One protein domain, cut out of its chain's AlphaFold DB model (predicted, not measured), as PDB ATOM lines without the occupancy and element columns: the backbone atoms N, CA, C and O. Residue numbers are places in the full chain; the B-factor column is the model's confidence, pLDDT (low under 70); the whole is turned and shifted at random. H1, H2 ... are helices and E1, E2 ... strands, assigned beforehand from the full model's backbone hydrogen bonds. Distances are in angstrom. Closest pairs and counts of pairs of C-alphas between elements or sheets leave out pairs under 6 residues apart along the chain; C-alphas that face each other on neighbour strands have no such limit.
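This is residues 291 to 394 of the 394 residues of the protein "p35 lipoprotein homolog" of Mycoplasma penetrans (strain HF-2) (UniProt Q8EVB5). A long, strongly twisted sheet of three antiparallel strands, E3, E4 and E5, makes the body, with two short helices, H1 and H2, over one of its faces and a small hairpin, E1 and E2, beside H1. The links E3 to E4 and E4 to E5 lie at opposite ends of the length. The printed part has 104 residues, with two named helices and five named strands in the order H1, E1, E2, H2, E3, E4, E5; the class is mixed, helices and strands. It is only just compact, close to loose, with a radius of gyration of the C-alphas of 15.0 A, and only just flat, spanning 47 by 38 by 21 A.

H1, residues 299 to 305, comes first. E1, residues 309 to 311, and E2, residues 319 to 321, form an antiparallel hairpin at 166 degrees, with N 310 and O 320 within hydrogen-bond range at 2.9 A. The closest C-alphas of H1 and E1 are those of Gln 304 and Thr 310, 5.5 A apart. H2, residues 323 to 330, is apart from H1. E3, residues 335 to 346, E4, residues 355 to 366, and E5, residues 383 to 393, form a meander, each strand the antiparallel neighbour of the one before, in the order E3, E4, E5. E3 and E4 are a hairpin at 154 degrees, with N 338 and O 363 at 2.8 A and N 361 and O 343 at 2.9 A. E4 and E5 are a hairpin at 156 degrees, with N 360 and O 387 at 2.8 A. E3 bends by 78 degrees at residue 340. H1 and H2 are on this sheet, on the same face. The closest C-alphas of H1 and E3 are those of Val 299 and Ile 344, 5.3 A apart. H2, at a height over the sheet of 8.3 A, is only just over E3, with 3 of its 8 C-alphas falling on it, and runs slantwise to the strands, at 55 degrees to E3 on the local plane. In H1 and H2 every O i to N i+4 pair is within hydrogen-bond range.

H1 begins at C-alpha 299, (318.603, 415.796, 464.633). E3 is 25.8 A long from first to last C-alpha, E4 33.6 A and E5 30.0 A, while H1 measures 10.0 A, H2 10.3 A, E1 6.7 A and E2 5.9 A. E5 ends at C-alpha 393, (330.591, 416.284, 473.565).

The C-alphas farthest apart, those of Arg 352 and Asn 369, are 47.4 A apart. The printed part has no cut and ends at the chain's last residue, Gly 394. The link E4 to E5, residues 367 to 382, is long. Mean pLDDT of the printed part is 90.6; residues 349 to 354 and residue 369 are under 70.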
ATOM      1  N   ALA A 291     326.191 414.290 473.667       91.81
ATOM      2  CA  ALA A 291     326.541 413.186 472.774       91.81
ATOM      3  C   ALA A 291     327.973 412.703 473.048       91.81
ATOM      4  O   ALA A 291     328.822 413.494 473.446       91.81
ATOM      5  N   ALA A 292     328.258 411.417 472.821       91.00
ATOM      6  CA  ALA A 292     329.603 410.876 473.039       91.00
ATOM      7  C   ALA A 292     330.604 411.406 471.996       91.00
ATOM      8  O   ALA A 292     331.730 411.775 472.324       91.00
ATOM      9  N   THR A 293     330.192 411.476 470.726       90.62
ATOM     10  CA  THR A 293     331.000 412.020 469.628       90.62
ATOM     11  C   THR A 293     330.165 412.863 468.666       90.62
ATOM     12  O   THR A 293     328.944 412.733 468.596       90.62
ATOM     13  N   ASP A 294     330.831 413.678 467.841       89.81
ATOM     14  CA  ASP A 294     330.179 414.452 466.776       89.81
ATOM     15  C   ASP A 294     329.368 413.570 465.806       89.81
ATOM     16  O   ASP A 294     328.319 413.988 465.321       89.81
ATOM     17  N   SER A 295     329.827 412.345 465.516       90.31
ATOM     18  CA  SER A 295     329.126 411.413 464.614       90.31
ATOM     19  C   SER A 295     327.823 410.852 465.193       90.31
ATOM     20  O   SER A 295     326.953 410.406 464.431       90.31
ATOM     21  N   ASP A 296     327.679 410.901 466.518       91.25
ATOM     22  CA  ASP A 296     326.498 410.418 467.235       91.25
ATOM     23  C   ASP A 296     325.377 411.461 467.276       91.25
ATOM     24  O   ASP A 296     324.241 411.135 467.611       91.25
ATOM     25  N   VAL A 297     325.659 412.708 466.890       94.19
ATOM     26  CA  VAL A 297     324.665 413.783 466.875       94.19
ATOM     27  C   VAL A 297     323.630 413.519 465.782       94.19
ATOM     28  O   VAL A 297     323.936 413.517 464.587       94.19
ATOM     29  N   LYS A 298     322.378 413.290 466.195       93.81
ATOM     30  CA  LYS A 298     321.219 413.085 465.312       93.81
ATOM     31  C   LYS A 298     320.158 414.136 465.594       93.81
ATOM     32  O   LYS A 298     319.823 414.373 466.752       93.81
ATOM     33  N   VAL A 299     319.590 414.709 464.531       95.62
ATOM     34  CA  VAL A 299     318.603 415.796 464.633       95.62
ATOM     35  C   VAL A 299     317.411 415.404 465.511       95.62
ATOM     36  O   VAL A 299     317.080 416.136 466.435       95.62
ATOM     37  N   ASN A 300     316.848 414.206 465.334       95.25
ATOM     38  CA  ASN A 300     315.704 413.748 466.130       95.25
ATOM     39  C   ASN A 300     316.025 413.605 467.624       95.25
ATOM     40  O   ASN A 300     315.195 413.959 468.456       95.25
ATOM     41  N   GLN A 301     317.221 413.112 467.974       94.44
ATOM     42  CA  GLN A 301     317.613 412.984 469.380       94.44
ATOM     43  C   GLN A 301     317.769 414.363 470.018       94.44
ATOM     44  O   GLN A 301     317.227 414.609 471.089       94.44
ATOM     45  N   VAL A 302     318.427 415.289 469.316       95.62
ATOM     46  CA  VAL A 302     318.594 416.671 469.778       95.62
ATOM     47  C   VAL A 302     317.241 417.356 469.980       95.62
ATOM     48  O   VAL A 302     317.019 417.971 471.018       95.62
ATOM     49  N   LEU A 303     316.309 417.215 469.034       96.50
ATOM     50  CA  LEU A 303     314.961 417.775 469.161       96.50
ATOM     51  C   LEU A 303     314.184 417.156 470.334       96.50
ATOM     52  O   LEU A 303     313.496 417.880 471.051       96.50
ATOM     53  N   GLN A 304     314.314 415.849 470.583       95.81
ATOM     54  CA  GLN A 304     313.697 415.202 471.747       95.81
ATOM     55  C   GLN A 304     314.305 415.678 473.075       95.81
ATOM     56  O   GLN A 304     313.576 415.928 474.041       95.81
ATOM     57  N   ASP A 305     315.628 415.823 473.140       95.25
ATOM     58  CA  ASP A 305     316.337 416.282 474.337       95.25
ATOM     59  C   ASP A 305     315.926 417.715 474.703       95.25
ATOM     60  O   ASP A 305     315.672 418.007 475.875       95.25
ATOM     61  N   LEU A 306     315.751 418.563 473.684       95.69
ATOM     62  CA  LEU A 306     315.246 419.936 473.790       95.69
ATOM     63  C   LEU A 306     313.730 420.029 474.027       95.69
ATOM     64  O   LEU A 306     313.212 421.130 474.192       95.69
ATOM     65  N   LYS A 307     313.017 418.895 474.082       96.25
ATOM     66  CA  LYS A 307     311.554 418.824 474.265       96.25
ATOM     67  C   LYS A 307     310.748 419.445 473.118       96.25
ATOM     68  O   LYS A 307     309.633 419.901 473.326       96.25
ATOM     69  N   PHE A 308     311.286 419.402 471.901       96.94
ATOM     70  CA  PHE A 308     310.616 419.833 470.665       96.94
ATOM     71  C   PHE A 308     309.938 418.703 469.903       96.94
ATOM     72  O   PHE A 308     309.439 418.896 468.797       96.94
ATOM     73  N   GLY A 309     309.918 417.505 470.470       96.44
ATOM     74  CA  GLY A 309     309.193 416.391 469.901       96.44
ATOM     75  C   GLY A 309     309.468 415.095 470.633       96.44
ATOM     76  O   GLY A 309     310.286 415.017 471.551       96.44
ATOM     77  N   THR A 310     308.772 414.055 470.200       96.62
ATOM     78  CA  THR A 310     308.947 412.700 470.716       96.62
ATOM     79  C   THR A 310     309.294 411.774 469.563       96.62
ATOM     80  O   THR A 310     308.604 411.765 468.544       96.62
ATOM     81  N   ILE A 311     310.377 411.010 469.716       94.81
ATOM     82  CA  ILE A 311     310.758 409.974 468.753       94.81
ATOM     83  C   ILE A 311     309.618 408.959 468.643       94.81
ATOM     84  O   ILE A 311     309.050 408.542 469.656       94.81
ATOM     85  N   ASP A 312     309.274 408.583 467.414       90.81
ATOM     86  CA  ASP A 312     308.221 407.607 467.156       90.81
ATOM     87  C   ASP A 312     308.630 406.230 467.714       90.81
ATOM     88  O   ASP A 312     309.739 405.739 467.495       90.81
ATOM     89  N   THR A 313     307.731 405.606 468.480       87.19
ATOM     90  CA  THR A 313     307.986 404.320 469.145       87.19
ATOM     91  C   THR A 313     307.986 403.134 468.181       87.19
ATOM     92  O   THR A 313     308.512 402.076 468.524       87.19
ATOM     93  N   GLN A 314     307.410 403.296 466.989       88.31
ATOM     94  CA  GLN A 314     307.367 402.297 465.923       88.31
ATOM     95  C   GLN A 314     308.496 402.493 464.903       88.31
ATOM     96  O   GLN A 314     308.914 401.525 464.270       88.31
ATOM     97  N   ASP A 315     309.007 403.719 464.762       85.56
ATOM     98  CA  ASP A 315     310.105 404.069 463.858       85.56
ATOM     99  C   ASP A 315     311.035 405.103 464.508       85.56
ATOM    100  O   ASP A 315     310.836 406.314 464.401       85.56
ATOM    101  N   ASN A 316     312.106 404.631 465.148       79.94
ATOM    102  CA  ASN A 316     313.054 405.490 465.862       79.94
ATOM    103  C   ASN A 316     313.831 406.474 464.962       79.94
ATOM    104  O   ASN A 316     314.600 407.297 465.462       79.94
ATOM    105  N   THR A 317     313.641 406.403 463.641       84.19
ATOM    106  CA  THR A 317     314.188 407.358 462.671       84.19
ATOM    107  C   THR A 317     313.255 408.537 462.397       84.19
ATOM    108  O   THR A 317     313.644 409.475 461.701       84.19
ATOM    109  N   LYS A 318     312.054 408.541 462.987       89.88
ATOM    110  CA  LYS A 318     311.066 409.620 462.890       89.88
ATOM    111  C   LYS A 318     310.858 410.318 464.225       89.88
ATOM    112  O   LYS A 318     311.040 409.741 465.297       89.88
ATOM    113  N   ILE A 319     310.444 411.576 464.146       95.00
ATOM    114  CA  ILE A 319     310.063 412.389 465.296       95.00
ATOM    115  C   ILE A 319     308.708 413.037 465.035       95.00
ATOM    116  O   ILE A 319     308.468 413.594 463.965       95.00
ATOM    117  N   ASN A 320     307.834 412.974 466.035       95.88
ATOM    118  CA  ASN A 320     306.609 413.756 466.081       95.88
ATOM    119  C   ASN A 320     306.937 415.084 466.766       95.88
ATOM    120  O   ASN A 320     307.228 415.094 467.965       95.88
ATOM    121  N   LEU A 321     306.966 416.172 465.993       97.25
ATOM    122  CA  LEU A 321     307.314 417.498 466.502       97.25
ATOM    123  C   LEU A 321     306.213 418.053 467.406       97.25
ATOM    124  O   LEU A 321     305.028 417.986 467.079       97.25
ATOM    125  N   ASP A 322     306.633 418.659 468.510       96.69
ATOM    126  CA  ASP A 322     305.795 419.509 469.343       96.69
ATOM    127  C   ASP A 322     305.845 420.933 468.775       96.69
ATOM    128  O   ASP A 322     306.779 421.704 469.012       96.69
ATOM    129  N   ASN A 323     304.852 421.246 467.943       94.12
ATOM    130  CA  ASN A 323     304.769 422.529 467.257       94.12
ATOM    131  C   ASN A 323     304.579 423.700 468.225       94.12
ATOM    132  O   ASN A 323     305.150 424.763 467.998       94.12
ATOM    133  N   GLU A 324     303.836 423.514 469.317       90.88
ATOM    134  CA  GLU A 324     303.632 424.570 470.313       90.88
ATOM    135  C   GLU A 324     304.946 424.900 471.029       90.88
ATOM    136  O   GLU A 324     305.296 426.074 471.183       90.88
ATOM    137  N   ALA A 325     305.716 423.871 471.401       92.31
ATOM    138  CA  ALA A 325     307.033 424.050 472.002       92.31
ATOM    139  C   ALA A 325     308.017 424.740 471.042       92.31
ATOM    140  O   ALA A 325     308.719 425.665 471.456       92.31
ATOM    141  N   LEU A 326     308.044 424.337 469.763       94.31
ATOM    142  CA  LEU A 326     308.904 424.944 468.740       94.31
ATOM    143  C   LEU A 326     308.554 426.408 468.477       94.31
ATOM    144  O   LEU A 326     309.441 427.256 468.531       94.31
ATOM    145  N   ILE A 327     307.277 426.718 468.240       92.19
ATOM    146  CA  ILE A 327     306.801 428.088 468.005       92.19
ATOM    147  C   ILE A 327     307.208 428.993 469.168       92.19
ATOM    148  O   ILE A 327     307.796 430.053 468.963       92.19
ATOM    149  N   LYS A 328     306.961 428.548 470.406       88.44
ATOM    150  CA  LYS A 328     307.289 429.322 471.605       88.44
ATOM    151  C   LYS A 328     308.793 429.504 471.801       88.44
ATOM    152  O   LYS A 328     309.215 430.563 472.254       88.44
ATOM    153  N   ALA A 329     309.592 428.480 471.511       91.62
ATOM    154  CA  ALA A 329     311.037 428.536 471.705       91.62
ATOM    155  C   ALA A 329     311.747 429.363 470.627       91.62
ATOM    156  O   ALA A 329     312.706 430.068 470.936       91.62
ATOM    157  N   LEU A 330     311.295 429.259 469.376       93.00
ATOM    158  CA  LEU A 330     311.903 429.937 468.233       93.00
ATOM    159  C   LEU A 330     311.335 431.341 468.000       93.00
ATOM    160  O   LEU A 330     311.966 432.125 467.299       93.00
ATOM    161  N   GLY A 331     310.171 431.655 468.574       91.38
ATOM    162  CA  GLY A 331     309.498 432.942 468.387       91.38
ATOM    163  C   GLY A 331     308.855 433.107 467.007       91.38
ATOM    164  O   GLY A 331     308.473 434.212 466.646       91.38
ATOM    165  N   ILE A 332     308.720 432.023 466.238       93.50
ATOM    166  CA  ILE A 332     308.123 432.043 464.898       93.50
ATOM    167  C   ILE A 332     306.706 431.495 465.012       93.50
ATOM    168  O   ILE A 332     306.491 430.284 465.096       93.50
ATOM    169  N   TYR A 333     305.743 432.406 465.059       93.19
ATOM    170  CA  TYR A 333     304.327 432.109 465.260       93.19
ATOM    171  C   TYR A 333     303.590 431.873 463.941       93.19
ATOM    172  O   TYR A 333     304.057 432.259 462.872       93.19
ATOM    173  N   ASN A 334     302.401 431.268 464.029       94.12
ATOM    174  CA  ASN A 334     301.498 431.055 462.890       94.12
ATOM    175  C   ASN A 334     302.076 430.191 461.759       94.12
ATOM    176  O   ASN A 334     301.700 430.323 460.593       94.12
ATOM    177  N   VAL A 335     302.946 429.253 462.128       94.94
ATOM    178  CA  VAL A 335     303.521 428.243 461.239       94.94
ATOM    179  C   VAL A 335     303.259 426.841 461.769       94.94
ATOM    180  O   VAL A 335     302.947 426.637 462.938       94.94
ATOM    181  N   THR A 336     303.439 425.859 460.900       95.31
ATOM    182  CA  THR A 336     303.620 424.458 461.260       95.31
ATOM    183  C   THR A 336     305.013 424.025 460.819       95.31
ATOM    184  O   THR A 336     305.360 424.113 459.640       95.31
ATOM    185  N   PHE A 337     305.808 423.558 461.771       96.94
ATOM    186  CA  PHE A 337     307.094 422.924 461.553       96.94
ATOM    187  C   PHE A 337     306.927 421.467 461.125       96.94
ATOM    188  O   PHE A 337     306.093 420.730 461.662       96.94
ATOM    189  N   SER A 338     307.778 421.048 460.193       96.38
ATOM    190  CA  SER A 338     307.891 419.678 459.704       96.38
ATOM    191  C   SER A 338     309.292 419.126 459.957       96.38
ATOM    192  O   SER A 338     310.299 419.824 459.818       96.38
ATOM    193  N   ALA A 339     309.347 417.841 460.311       94.75
ATOM    194  CA  ALA A 339     310.593 417.084 460.407       94.75
ATOM    195  C   ALA A 339     311.083 416.585 459.034       94.75
ATOM    196  O   ALA A 339     312.180 416.035 458.926       94.75
ATOM    197  N   GLU A 340     310.285 416.744 457.976       92.88
ATOM    198  CA  GLU A 340     310.679 416.353 456.627       92.88
ATOM    199  C   GLU A 340     311.867 417.194 456.145       92.88
ATOM    200  O   GLU A 340     311.803 418.418 456.088       92.88
ATOM    201  N   GLY A 341     312.969 416.528 455.794       91.50
ATOM    202  CA  GLY A 341     314.203 417.212 455.405       91.50
ATOM    203  C   GLY A 341     314.951 417.867 456.571       91.50
ATOM    204  O   GLY A 341     315.920 418.583 456.324       91.50
ATOM    205  N   ALA A 342     314.547 417.608 457.822       96.06
ATOM    206  CA  ALA A 342     315.250 418.111 458.992       96.06
ATOM    207  C   ALA A 342     316.722 417.690 458.971       96.06
ATOM    208  O   ALA A 342     317.065 416.538 458.688       96.06
ATOM    209  N   SER A 343     317.607 418.624 459.303       96.88
ATOM    210  CA  SER A 343     319.042 418.363 459.331       96.88
ATOM    211  C   SER A 343     319.709 419.030 460.522       96.88
ATOM    212  O   SER A 343     319.176 419.958 461.127       96.88
ATOM    213  N   ILE A 344     320.882 418.516 460.880       96.94
ATOM    214  CA  ILE A 344     321.745 419.112 461.887       96.94
ATOM    215  C   ILE A 344     323.177 419.059 461.375       96.94
ATOM    216  O   ILE A 344     323.665 418.002 460.979       96.94
ATOM    217  N   ASN A 345     323.842 420.208 461.355       95.50
ATOM    218  CA  ASN A 345     325.191 420.329 460.817       95.50
ATOM    219  C   ASN A 345     326.089 421.042 461.815       95.50
ATOM    220  O   ASN A 345     325.709 422.057 462.392       95.50
ATOM    221  N   LYS A 346     327.302 420.524 462.011       93.19
ATOM    222  CA  LYS A 346     328.287 421.170 462.877       93.19
ATOM    223  C   LYS A 346     328.615 422.555 462.325       93.19
ATOM    224  O   LYS A 346     329.033 422.686 461.173       93.19
ATOM    225  N   LYS A 347     328.463 423.586 463.154       90.38
ATOM    226  CA  LYS A 347     328.849 424.944 462.787       90.38
ATOM    227  C   LYS A 347     330.371 425.006 462.723       90.38
ATOM    228  O   LYS A 347     331.064 424.556 463.634       90.38
ATOM    229  N   SER A 348     330.905 425.528 461.622       79.50
ATOM    230  CA  SER A 348     332.355 425.666 461.467       79.50
ATOM    231  C   SER A 348     332.888 426.645 462.512       79.50
ATOM    232  O   SER A 348     332.462 427.798 462.548       79.50
ATOM    233  N   THR A 349     333.819 426.202 463.358       67.88
ATOM    234  CA  THR A 349     334.486 427.057 464.346       67.88
ATOM    235  C   THR A 349     335.957 427.245 463.989       67.88
ATOM    236  O   THR A 349     336.621 426.338 463.490       67.88
ATOM    237  N   THR A 350     336.488 428.440 464.250       57.84
ATOM    238  CA  THR A 350     337.911 428.771 464.048       57.84
ATOM    239  C   THR A 350     338.776 428.466 465.274       57.84
ATOM    240  O   THR A 350     339.997 428.573 465.211       57.84
ATOM    241  N   THR A 351     338.166 428.087 466.398       56.47
ATOM    242  CA  THR A 351     338.832 427.802 467.674       56.47
ATOM    243  C   THR A 351     338.233 426.562 468.338       56.47
ATOM    244  O   THR A 351     337.047 426.258 468.197       56.47
ATOM    245  N   ARG A 352     339.082 425.812 469.051       55.03
ATOM    246  CA  ARG A 352     338.712 424.579 469.758       55.03
ATOM    247  C   ARG A 352     337.918 424.953 471.018       55.03
ATOM    248  O   ARG A 352     338.514 425.311 472.028       55.03
ATOM    249  N   ALA A 353     336.591 424.932 470.932       60.66
ATOM    250  CA  ALA A 353     335.702 425.099 472.078       60.66
ATOM    251  C   ALA A 353     335.436 423.741 472.754       60.66
ATOM    252  O   ALA A 353     335.485 422.700 472.098       60.66
ATOM    253  N   THR A 354     335.194 423.748 474.068       65.44
ATOM    254  CA  THR A 354     334.769 422.565 474.845       65.44
ATOM    255  C   THR A 354     333.320 422.176 474.564       65.44
ATOM    256  O   THR A 354     332.969 421.009 474.678       65.44
ATOM    257  N   ASP A 355     332.501 423.145 474.165       76.38
ATOM    258  CA  ASP A 355     331.157 422.924 473.652       76.38
ATOM    259  C   ASP A 355     331.167 422.996 472.122       76.38
ATOM    260  O   ASP A 355     331.870 423.830 471.542       76.38
ATOM    261  N   THR A 356     330.365 422.161 471.462       88.56
ATOM    262  CA  THR A 356     330.240 422.186 469.999       88.56
ATOM    263  C   THR A 356     328.878 422.726 469.592       88.56
ATOM    264  O   THR A 356     327.845 422.236 470.045       88.56
ATOM    265  N   VAL A 357     328.878 423.735 468.719       91.94
ATOM    266  CA  VAL A 357     327.652 424.323 468.168       91.94
ATOM    267  C   VAL A 357     327.275 423.605 466.877       91.94
ATOM    268  O   VAL A 357     328.110 423.405 465.991       91.94
ATOM    269  N   PHE A 358     326.004 423.251 466.762       95.00
ATOM    270  CA  PHE A 358     325.386 422.709 465.565       95.00
ATOM    271  C   PHE A 358     324.239 423.622 465.139       95.00
ATOM    272  O   PHE A 358     323.574 424.213 465.979       95.00
ATOM    273  N   THR A 359     323.990 423.715 463.841       96.44
ATOM    274  CA  THR A 359     322.822 424.398 463.290       96.44
ATOM    275  C   THR A 359     321.792 423.342 462.923       96.44
ATOM    276  O   THR A 359     322.079 422.452 462.117       96.44
ATOM    277  N   VAL A 360     320.618 423.425 463.544       97.56
ATOM    278  CA  VAL A 360     319.437 422.641 463.185       97.56
ATOM    279  C   VAL A 360     318.681 423.389 462.098       97.56
ATOM    280  O   VAL A 360     318.512 424.603 462.185       97.56
ATOM    281  N   THR A 361     318.210 422.658 461.095       97.88
ATOM    282  CA  THR A 361     317.309 423.161 460.058       97.88
ATOM    283  C   THR A 361     316.024 422.354 460.100       97.88
ATOM    284  O   THR A 361     316.069 421.126 460.011       97.88
ATOM    285  N   LEU A 362     314.895 423.044 460.229       98.12
ATOM    286  CA  LEU A 362     313.548 422.494 460.096       98.12
ATOM    287  C   LEU A 362     312.817 423.236 458.991       98.12
ATOM    288  O   LEU A 362     313.087 424.409 458.749       98.12
ATOM    289  N   LYS A 363     311.842 422.579 458.376       97.56
ATOM    290  CA  LYS A 363     310.937 423.265 457.464       97.56
ATOM    291  C   LYS A 363     309.775 423.869 458.229       97.56
ATOM    292  O   LYS A 363     309.264 423.235 459.151       97.56
ATOM    293  N   ALA A 364     309.338 425.056 457.832       96.94
ATOM    294  CA  ALA A 364     308.144 425.703 458.354       96.94
ATOM    295  C   ALA A 364     307.241 426.148 457.205       96.94
ATOM    296  O   ALA A 364     307.707 426.708 456.212       96.94
ATOM    297  N   THR A 365     305.941 425.919 457.364       95.75
ATOM    298  CA  THR A 365     304.903 426.401 456.446       95.75
ATOM    299  C   THR A 365     303.916 427.253 457.234       95.75
ATOM    300  O   THR A 365     303.473 426.796 458.290       95.75
ATOM    301  N   PRO A 366     303.544 428.460 456.774       95.56
ATOM    302  CA  PRO A 366     302.471 429.229 457.396       95.56
ATOM    303  C   PRO A 366     301.194 428.392 457.543       95.56
ATOM    304  O   PRO A 366     300.853 427.603 456.660       95.56
ATOM    305  N   THR A 367     300.506 428.521 458.677       90.06
ATOM    306  CA  THR A 367     299.364 427.662 459.016       90.06
ATOM    307  C   THR A 367     298.286 427.714 457.933       90.06
ATOM    308  O   THR A 367     297.760 428.779 457.604       90.06
ATOM    309  N   ALA A 368     297.931 426.540 457.403       70.88
ATOM    310  CA  ALA A 368     296.916 426.403 456.366       70.88
ATOM    311  C   ALA A 368     295.544 426.918 456.846       70.88
ATOM    312  O   ALA A 368     295.180 426.750 458.011       70.88
ATOM    313  N   ASN A 369     294.758 427.476 455.918       66.00
ATOM    314  CA  ASN A 369     293.422 428.077 456.119       66.00
ATOM    315  C   ASN A 369     293.396 429.516 456.647       66.00
ATOM    316  O   ASN A 369     292.319 430.036 456.937       66.00
ATOM    317  N   LYS A 370     294.550 430.177 456.724       76.50
ATOM    318  CA  LYS A 370     294.642 431.613 456.985       76.50
ATOM    319  C   LYS A 370     295.513 432.285 455.935       76.50
ATOM    320  O   LYS A 370     296.307 431.628 455.268       76.50
ATOM    321  N   ASN A 371     295.373 433.600 455.804       88.00
ATOM    322  CA  ASN A 371     296.108 434.392 454.819       88.00
ATOM    323  C   ASN A 371     297.523 434.749 455.304       88.00
ATOM    324  O   ASN A 371     298.050 435.789 454.924       88.00
ATOM    325  N   TYR A 372     298.146 433.932 456.157       95.19
ATOM    326  CA  TYR A 372     299.486 434.235 456.643       95.19
ATOM    327  C   TYR A 372     300.511 434.140 455.519       95.19
ATOM    328  O   TYR A 372     300.519 433.201 454.718       95.19
ATOM    329  N   VAL A 373     301.414 435.109 455.513       95.44
ATOM    330  CA  VAL A 373     302.515 435.213 454.564       95.44
ATOM    331  C   VAL A 373     303.800 435.503 455.318       95.44
ATOM    332  O   VAL A 373     303.773 435.955 456.460       95.44
ATOM    333  N   TRP A 374     304.937 435.266 454.687       96.12
ATOM    334  CA  TRP A 374     306.229 435.656 455.229       96.12
ATOM    335  C   TRP A 374     306.493 437.147 455.021       96.12
ATOM    336  O   TRP A 374     306.209 437.701 453.959       96.12
ATOM    337  N   ALA A 375     307.069 437.798 456.028       94.56
ATOM    338  CA  ALA A 375     307.308 439.240 456.032       94.56
ATOM    339  C   ALA A 375     308.317 439.715 454.970       94.56
ATOM    340  O   ALA A 375     308.318 440.889 454.603       94.56
ATOM    341  N   ASP A 376     309.190 438.831 454.489       92.38
ATOM    342  CA  ASP A 376     310.287 439.175 453.582       92.38
ATOM    343  C   ASP A 376     309.911 439.113 452.097       92.38
ATOM    344  O   ASP A 376     310.484 439.843 451.288       92.38
ATOM    345  N   ASN A 377     308.959 438.255 451.725       90.38
ATOM    346  CA  ASN A 377     308.590 438.036 450.327       90.38
ATOM    347  C   ASN A 377     307.078 437.984 450.062       90.38
ATOM    348  O   ASN A 377     306.680 437.883 448.902       90.38
ATOM    349  N   GLY A 378     306.242 438.051 451.101       92.81
ATOM    350  CA  GLY A 378     304.786 438.097 450.977       92.81
ATOM    351  C   GLY A 378     304.139 436.812 450.458       92.81
ATOM    352  O   GLY A 378     302.977 436.847 450.060       92.81
ATOM    353  N   ASN A 379     304.858 435.684 450.436       92.81
ATOM    354  CA  ASN A 379     304.313 434.390 450.020       92.81
ATOM    355  C   ASN A 379     304.002 433.480 451.219       92.81
ATOM    356  O   ASN A 379     304.405 433.764 452.345       92.81
ATOM    357  N   SER A 380     303.295 432.375 450.977       94.75
ATOM    358  CA  SER A 380     302.975 431.358 451.994       94.75
ATOM    359  C   SER A 380     303.726 430.042 451.759       94.75
ATOM    360  O   SER A 380     303.269 428.978 452.169       94.75
ATOM    361  N   GLU A 381     304.844 430.086 451.029       94.38
ATOM    362  CA  GLU A 381     305.590 428.884 450.655       94.38
ATOM    363  C   GLU A 381     306.343 428.295 451.852       94.38
ATOM    364  O   GLU A 381     306.750 429.009 452.772       94.38
ATOM    365  N   GLU A 382     306.546 426.979 451.831       95.94
ATOM    366  CA  GLU A 382     307.421 426.297 452.783       95.94
ATOM    367  C   GLU A 382     308.854 426.839 452.677       95.94
ATOM    368  O   GLU A 382     309.362 427.076 451.578       95.94
ATOM    369  N   ARG A 383     309.528 427.000 453.819       95.44
ATOM    370  CA  ARG A 383     310.938 427.405 453.860       95.44
ATOM    371  C   ARG A 383     311.705 426.768 455.004       95.44
ATOM    372  O   ARG A 383     311.124 426.297 455.980       95.44
ATOM    373  N   ASP A 384     313.024 426.827 454.888       97.25
ATOM    374  CA  ASP A 384     313.948 426.403 455.929       97.25
ATOM    375  C   ASP A 384     314.053 427.466 457.030       97.25
ATOM    376  O   ASP A 384     314.330 428.637 456.769       97.25
ATOM    377  N   ILE A 385     313.885 427.026 458.273       97.25
ATOM    378  CA  ILE A 385     314.142 427.783 459.492       97.25
ATOM    379  C   ILE A 385     315.332 427.150 460.192       97.25
ATOM    380  O   ILE A 385     315.378 425.936 460.411       97.25
ATOM    381  N   THR A 386     316.301 427.981 460.565       96.62
ATOM    382  CA  THR A 386     317.532 427.523 461.206       96.62
ATOM    383  C   THR A 386     317.707 428.111 462.589       96.62
ATOM    384  O   THR A 386     317.491 429.305 462.782       96.62
ATOM    385  N   PHE A 387     318.190 427.298 463.520       96.00
ATOM    386  CA  PHE A 387     318.587 427.746 464.849       96.00
ATOM    387  C   PHE A 387     319.805 426.967 465.338       96.00
ATOM    388  O   PHE A 387     320.027 425.811 464.970       96.00
ATOM    389  N   ASP A 388     320.620 427.620 466.157       94.75
ATOM    390  CA  ASP A 388     321.839 427.026 466.693       94.75
ATOM    391  C   ASP A 388     321.574 426.332 468.030       94.75
ATOM    392  O   ASP A 388     320.880 426.859 468.895       94.75
ATOM    393  N   VAL A 389     322.194 425.171 468.217       95.00
ATOM    394  CA  VAL A 389     322.167 424.377 469.445       95.00
ATOM    395  C   VAL A 389     323.592 424.058 469.877       95.00
ATOM    396  O   VAL A 389     324.459 423.722 469.072       95.00
ATOM    397  N   THR A 390     323.846 424.160 471.171       93.88
ATOM    398  CA  THR A 390     325.139 423.877 471.790       93.88
ATOM    399  C   THR A 390     325.064 422.546 472.519       93.88
ATOM    400  O   THR A 390     324.266 422.396 473.448       93.88
ATOM    401  N   LEU A 391     325.912 421.601 472.112       93.12
ATOM    402  CA  LEU A 391     326.000 420.260 472.680       93.12
ATOM    403  C   LEU A 391     327.285 420.089 473.494       93.12
ATOM    404  O   LEU A 391     328.363 420.545 473.095       93.12
ATOM    405  N   SER A 392     327.160 419.357 474.598       91.00
ATOM    406  CA  SER A 392     328.301 418.809 475.330       91.00
ATOM    407  C   SER A 392     328.744 417.513 474.651       91.00
ATOM    408  O   SER A 392     327.958 416.568 474.565       91.00
ATOM    409  N   ILE A 393     329.990 417.474 474.176       87.81
ATOM    410  CA  ILE A 393     330.591 416.284 473.565       87.81
ATOM    411  C   ILE A 393     331.593 415.683 474.552       87.81
ATOM    412  O   ILE A 393     332.516 416.388 474.968       87.81
ATOM    413  N   GLY A 394     331.425 414.415 474.937       78.94
ATOM    414  CA  GLY A 394     332.324 413.772 475.904       78.94
ATOM    415  C   GLY A 394     331.904 412.390 476.363       78.94
ATOM    416  O   GLY A 394     330.693 412.199 476.616       78.94
TER     417      GLY A 394